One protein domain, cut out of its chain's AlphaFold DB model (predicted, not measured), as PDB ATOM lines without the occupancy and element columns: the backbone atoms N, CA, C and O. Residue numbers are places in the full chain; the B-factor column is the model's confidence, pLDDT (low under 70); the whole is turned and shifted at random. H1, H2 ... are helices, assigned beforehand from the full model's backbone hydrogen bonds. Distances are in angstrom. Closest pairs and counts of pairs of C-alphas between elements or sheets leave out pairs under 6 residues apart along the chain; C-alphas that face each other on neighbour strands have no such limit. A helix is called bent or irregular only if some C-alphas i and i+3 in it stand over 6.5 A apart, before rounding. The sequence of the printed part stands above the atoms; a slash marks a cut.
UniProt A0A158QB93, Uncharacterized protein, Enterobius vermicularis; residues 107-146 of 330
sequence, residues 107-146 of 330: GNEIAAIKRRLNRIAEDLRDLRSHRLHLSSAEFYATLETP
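This is residues 107 to 146 of the 330 residues of an uncharacterized protein of Enterobius vermicularis (UniProt A0A158QB93). One long, straight helix, H1, makes nearly the full length of the model, and a short helix, H2, follows at its end and folds back from it, so that the two make a lopsided V with one long and one short arm. The V is open: most of H1, residues 107 to 129, sticks out with nothing packed on it. The printed part has 40 residues with two named helices, H1 then H2 along the chain, and no named strand; the class is all helix. It is extended, with a radius of gyration of the C-alphas of 14.7 A, and it spans 46 by 20 by 6 A.

H1, residues 107 to 133, is the longest helix, with 27 residues. H2, residues 136 to 144, is close to H1 but not clearly touching it, with 1 pair of C-alphas within 8 A. Their closest C-alphas are those of Arg 131 and Phe 139, 6.5 A apart. The two run opposite ways at a steep tilt of 52 degrees, and their centres are 22.7 A apart. In H2 every O i to N i+4 pair is within hydrogen-bond range; in H1 22 of 23 are.

H1 begins with C-alpha 107 at (-5.770, 250.327, 1.015) and ends with C-alpha 133 at (-4.744, 232.384, 36.228), 39.5 A from first to last C-alpha. H2 measures 12.8 A and ends with C-alpha 144 at (-22.360, 231.227, 34.177). Neither helix is bent or irregular.

The two C-alphas farthest apart are those of Gly 107 and Ala 137, at 45.9 A. The printed part has no cut, and the link from H1 to H2, 2 residues, is tight. The mean pLDDT of the printed part is 83.1; residue 107 and residues 142 to 146 are under 70.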
ATOM      1  N   GLY A 107      -6.929 249.837   0.250       67.00
ATOM      2  CA  GLY A 107      -5.770 250.327   1.015       67.00
ATOM      3  C   GLY A 107      -6.113 250.732   2.456       67.00
ATOM      4  O   GLY A 107      -5.442 250.316   3.402       67.00
ATOM      5  N   ASN A 108      -7.205 251.484   2.629       74.44
ATOM      6  CA  ASN A 108      -7.654 251.950   3.946       74.44
ATOM      7  C   ASN A 108      -8.305 250.823   4.762       74.44
ATOM      8  O   ASN A 108      -8.109 250.730   5.979       74.44
ATOM      9  N   GLU A 109      -9.046 249.938   4.095       83.38
ATOM     10  CA  GLU A 109      -9.723 248.810   4.733       83.38
ATOM     11  C   GLU A 109      -8.730 247.773   5.255       83.38
ATOM     12  O   GLU A 109      -8.897 247.286   6.370       83.38
ATOM     13  N   ILE A 110      -7.641 247.493   4.534       87.69
ATOM     14  CA  ILE A 110      -6.614 246.538   4.978       87.69
ATOM     15  C   ILE A 110      -5.993 246.973   6.311       87.69
ATOM     16  O   ILE A 110      -5.808 246.147   7.206       87.69
ATOM     17  N   ALA A 111      -5.696 248.263   6.487       86.56
ATOM     18  CA  ALA A 111      -5.165 248.775   7.750       86.56
ATOM     19  C   ALA A 111      -6.200 248.695   8.889       86.56
ATOM     20  O   ALA A 111      -5.849 248.393  10.032       86.56
ATOM     21  N   ALA A 112      -7.480 248.941   8.597       88.06
ATOM     22  CA  ALA A 112      -8.564 248.781   9.567       88.06
ATOM     23  C   ALA A 112      -8.770 247.310   9.966       88.06
ATOM     24  O   ALA A 112      -8.877 247.006  11.155       88.06
ATOM     25  N   ILE A 113      -8.739 246.395   8.996       91.81
ATOM     26  CA  ILE A 113      -8.847 244.951   9.212       91.81
ATOM     27  C   ILE A 113      -7.669 244.457  10.051       91.81
ATOM     28  O   ILE A 113      -7.891 243.773  11.044       91.81
ATOM     29  N   LYS A 114      -6.431 244.859   9.735       93.81
ATOM     30  CA  LYS A 114      -5.247 244.509  10.538       93.81
ATOM     31  C   LYS A 114      -5.369 244.986  11.987       93.81
ATOM     32  O   LYS A 114      -5.109 244.212  12.901       93.81
ATOM     33  N   ARG A 115      -5.826 246.225  12.214       95.00
ATOM     34  CA  ARG A 115      -6.081 246.739  13.573       95.00
ATOM     35  C   ARG A 115      -7.146 245.924  14.303       95.00
ATOM     36  O   ARG A 115      -6.959 245.596  15.469       95.00
ATOM     37  N   ARG A 116      -8.243 245.572  13.624       95.56
ATOM     38  CA  ARG A 116      -9.308 244.740  14.202       95.56
ATOM     39  C   ARG A 116      -8.808 243.336  14.546       95.56
ATOM     40  O   ARG A 116      -9.116 242.847  15.623       95.56
ATOM     41  N   LEU A 117      -8.028 242.714  13.665       97.12
ATOM     42  CA  LEU A 117      -7.439 241.395  13.902       97.12
ATOM     43  C   LEU A 117      -6.458 241.409  15.077       97.12
ATOM     44  O   LEU A 117      -6.489 240.492  15.888       97.12
ATOM     45  N   ASN A 118      -5.645 242.460  15.208       97.06
ATOM     46  CA  ASN A 118      -4.752 242.607  16.356       97.06
ATOM     47  C   ASN A 118      -5.524 242.745  17.672       97.06
ATOM     48  O   ASN A 118      -5.152 242.084  18.632       97.06
ATOM     49  N   ARG A 119      -6.623 243.516  17.703       96.75
ATOM     50  CA  ARG A 119      -7.497 243.593  18.889       96.75
ATOM     51  C   ARG A 119      -8.082 242.233  19.257       96.75
ATOM     52  O   ARG A 119      -7.978 241.823  20.396       96.75
ATOM     53  N   ILE A 120      -8.607 241.493  18.277       96.62
ATOM     54  CA  ILE A 120      -9.132 240.137  18.516       96.62
ATOM     55  C   ILE A 120      -8.032 239.213  19.059       96.62
ATOM     56  O   ILE A 120      -8.280 238.396  19.937       96.62
ATOM     57  N   ALA A 121      -6.808 239.319  18.538       96.81
ATOM     58  CA  ALA A 121      -5.689 238.521  19.025       96.81
ATOM     59  C   ALA A 121      -5.289 238.885  20.466       96.81
ATOM     60  O   ALA A 121      -4.895 237.995  21.219       96.81
ATOM     61  N   GLU A 122      -5.388 240.160  20.840       96.81
ATOM     62  CA  GLU A 122      -5.178 240.655  22.203       96.81
ATOM     63  C   GLU A 122      -6.276 240.143  23.144       96.81
ATOM     64  O   GLU A 122      -5.951 239.455  24.108       96.81
ATOM     65  N   ASP A 123      -7.552 240.282  22.769       96.50
ATOM     66  CA  ASP A 123      -8.694 239.738  23.521       96.50
ATOM     67  C   ASP A 123      -8.543 238.225  23.769       96.50
ATOM     68  O   ASP A 123      -8.802 237.718  24.861       96.50
ATOM     69  N   LEU A 124      -8.084 237.467  22.766       95.88
ATOM     70  CA  LEU A 124      -7.842 236.028  22.908       95.88
ATOM     71  C   LEU A 124      -6.652 235.710  23.821       95.88
ATOM     72  O   LEU A 124      -6.680 234.694  24.523       95.88
ATOM     73  N   ARG A 125      -5.599 236.537  23.817       94.56
ATOM     74  CA  ARG A 125      -4.487 236.398  24.770       94.56
ATOM     75  C   ARG A 125      -4.949 236.699  26.184       94.56
ATOM     76  O   ARG A 125      -4.553 235.962  27.083       94.56
ATOM     77  N   ASP A 126      -5.811 237.689  26.361       91.56
ATOM     78  CA  ASP A 126      -6.372 238.053  27.657       91.56
ATOM     79  C   ASP A 126      -7.308 236.971  28.182       91.56
ATOM     80  O   ASP A 126      -7.170 236.551  29.323       91.56
ATOM     81  N   LEU A 127      -8.180 236.408  27.344       89.31
ATOM     82  CA  LEU A 127      -9.000 235.254  27.729       89.31
ATOM     83  C   LEU A 127      -8.144 234.041  28.091       89.31
ATOM     84  O   LEU A 127      -8.438 233.324  29.049       89.31
ATOM     85  N   ARG A 128      -7.061 233.803  27.343       90.94
ATOM     86  CA  ARG A 128      -6.121 232.725  27.653       90.94
ATOM     87  C   ARG A 128      -5.383 232.989  28.962       90.94
ATOM     88  O   ARG A 128      -5.235 232.055  29.743       90.94
ATOM     89  N   SER A 129      -4.916 234.212  29.198       88.56
ATOM     90  CA  SER A 129      -4.241 234.575  30.442       88.56
ATOM     91  C   SER A 129      -5.221 234.450  31.606       88.56
ATOM     92  O   SER A 129      -4.909 233.782  32.582       88.56
ATOM     93  N   HIS A 130      -6.443 234.956  31.469       85.19
ATOM     94  CA  HIS A 130      -7.490 234.855  32.473       85.19
ATOM     95  C   HIS A 130      -7.811 233.396  32.812       85.19
ATOM     96  O   HIS A 130      -7.816 233.026  33.982       85.19
ATOM     97  N   ARG A 131      -7.959 232.534  31.797       81.31
ATOM     98  CA  ARG A 131      -8.141 231.089  31.992       81.31
ATOM     99  C   ARG A 131      -6.950 230.429  32.690       81.31
ATOM    100  O   ARG A 131      -7.156 229.513  33.471       81.31
ATOM    101  N   LEU A 132      -5.719 230.841  32.381       84.88
ATOM    102  CA  LEU A 132      -4.518 230.277  33.008       84.88
ATOM    103  C   LEU A 132      -4.369 230.686  34.478       84.88
ATOM    104  O   LEU A 132      -3.800 229.920  35.249       84.88
ATOM    105  N   HIS A 133      -4.856 231.870  34.859       79.94
ATOM    106  CA  HIS A 133      -4.744 232.384  36.228       79.94
ATOM    107  C   HIS A 133      -5.949 232.038  37.119       79.94
ATOM    108  O   HIS A 133      -5.853 232.205  38.331       79.94
ATOM    109  N   LEU A 134      -7.058 231.556  36.551       76.88
ATOM    110  CA  LEU A 134      -8.213 231.077  37.309       76.88
ATOM    111  C   LEU A 134      -8.167 229.559  37.501       76.88
ATOM    112  O   LEU A 134      -7.854 228.805  36.577       76.88
ATOM    113  N   SER A 135      -8.563 229.098  38.689       74.06
ATOM    114  CA  SER A 135      -8.878 227.682  38.881       74.06
ATOM    115  C   SER A 135     -10.051 227.291  37.975       74.06
ATOM    116  O   SER A 135     -10.948 228.096  37.725       74.06
ATOM    117  N   SER A 136     -10.084 226.045  37.482       72.25
ATOM    118  CA  SER A 136     -11.133 225.604  36.544       72.25
ATOM    119  C   SER A 136     -12.547 225.819  37.103       72.25
ATOM    120  O   SER A 136     -13.438 226.194  36.351       72.25
ATOM    121  N   ALA A 137     -12.741 225.679  38.420       73.50
ATOM    122  CA  ALA A 137     -14.020 225.952  39.081       73.50
ATOM    123  C   ALA A 137     -14.410 227.446  39.065       73.50
ATOM    124  O   ALA A 137     -15.569 227.782  38.834       73.50
ATOM    125  N   GLU A 138     -13.445 228.349  39.258       72.94
ATOM    126  CA  GLU A 138     -13.676 229.802  39.231       72.94
ATOM    127  C   GLU A 138     -13.948 230.298  37.806       72.94
ATOM    128  O   GLU A 138     -14.779 231.181  37.600       72.94
ATOM    129  N   PHE A 139     -13.306 229.688  36.807       72.62
ATOM    130  CA  PHE A 139     -13.546 229.995  35.398       72.62
ATOM    131  C   PHE A 139     -14.990 229.685  34.976       72.62
ATOM    132  O   PHE A 139     -15.651 230.537  34.379       72.62
ATOM    133  N   TYR A 140     -15.522 228.508  35.316       73.94
ATOM    134  CA  TYR A 140     -16.911 228.178  34.974       73.94
ATOM    135  C   TYR A 140     -17.919 229.076  35.701       73.94
ATOM    136  O   TYR A 140     -18.870 229.535  35.071       73.94
ATOM    137  N   ALA A 141     -17.650 229.456  36.955       75.75
ATOM    138  CA  ALA A 141     -18.480 230.425  37.672       75.75
ATOM    139  C   ALA A 141     -18.551 231.792  36.958       75.75
ATOM    140  O   ALA A 141     -19.602 232.429  36.947       75.75
ATOM    141  N   THR A 142     -17.466 232.235  36.306       68.06
ATOM    142  CA  THR A 142     -17.477 233.486  35.520       68.06
ATOM    143  C   THR A 142     -18.230 233.385  34.190       68.06
ATOM    144  O   THR A 142     -18.791 234.385  33.744       68.06
ATOM    145  N   LEU A 143     -18.292 232.202  33.567       65.25
ATOM    146  CA  LEU A 143     -19.069 231.976  32.338       65.25
ATOM    147  C   LEU A 143     -20.575 231.882  32.604       65.25
ATOM    148  O   LEU A 143     -21.377 232.288  31.764       65.25
ATOM    149  N   GLU A 144     -20.959 231.366  33.771       63.44
ATOM    150  CA  GLU A 144     -22.360 231.227  34.177       63.44
ATOM    151  C   GLU A 144     -22.999 232.562  34.596       63.44
ATOM    152  O   GLU A 144     -24.224 232.679  34.614       63.44
ATOM    153  N   THR A 145     -22.203 233.604  34.866       58.12
ATOM    154  CA  THR A 145     -22.705 234.958  35.141       58.12
ATOM    155  C   THR A 145     -22.637 235.850  33.890       58.12
ATOM    156  O   THR A 145     -21.581 236.410  33.597       58.12
ATOM    157  N   PRO A 146     -23.743 236.080  33.154       55.59
ATOM    158  CA  PRO A 146     -23.717 236.785  31.866       55.59
ATOM    159  C   PRO A 146     -23.456 238.306  31.932       55.59
ATOM    160  O   PRO A 146     -23.577 238.975  30.909       55.59
TER     161      PRO A 146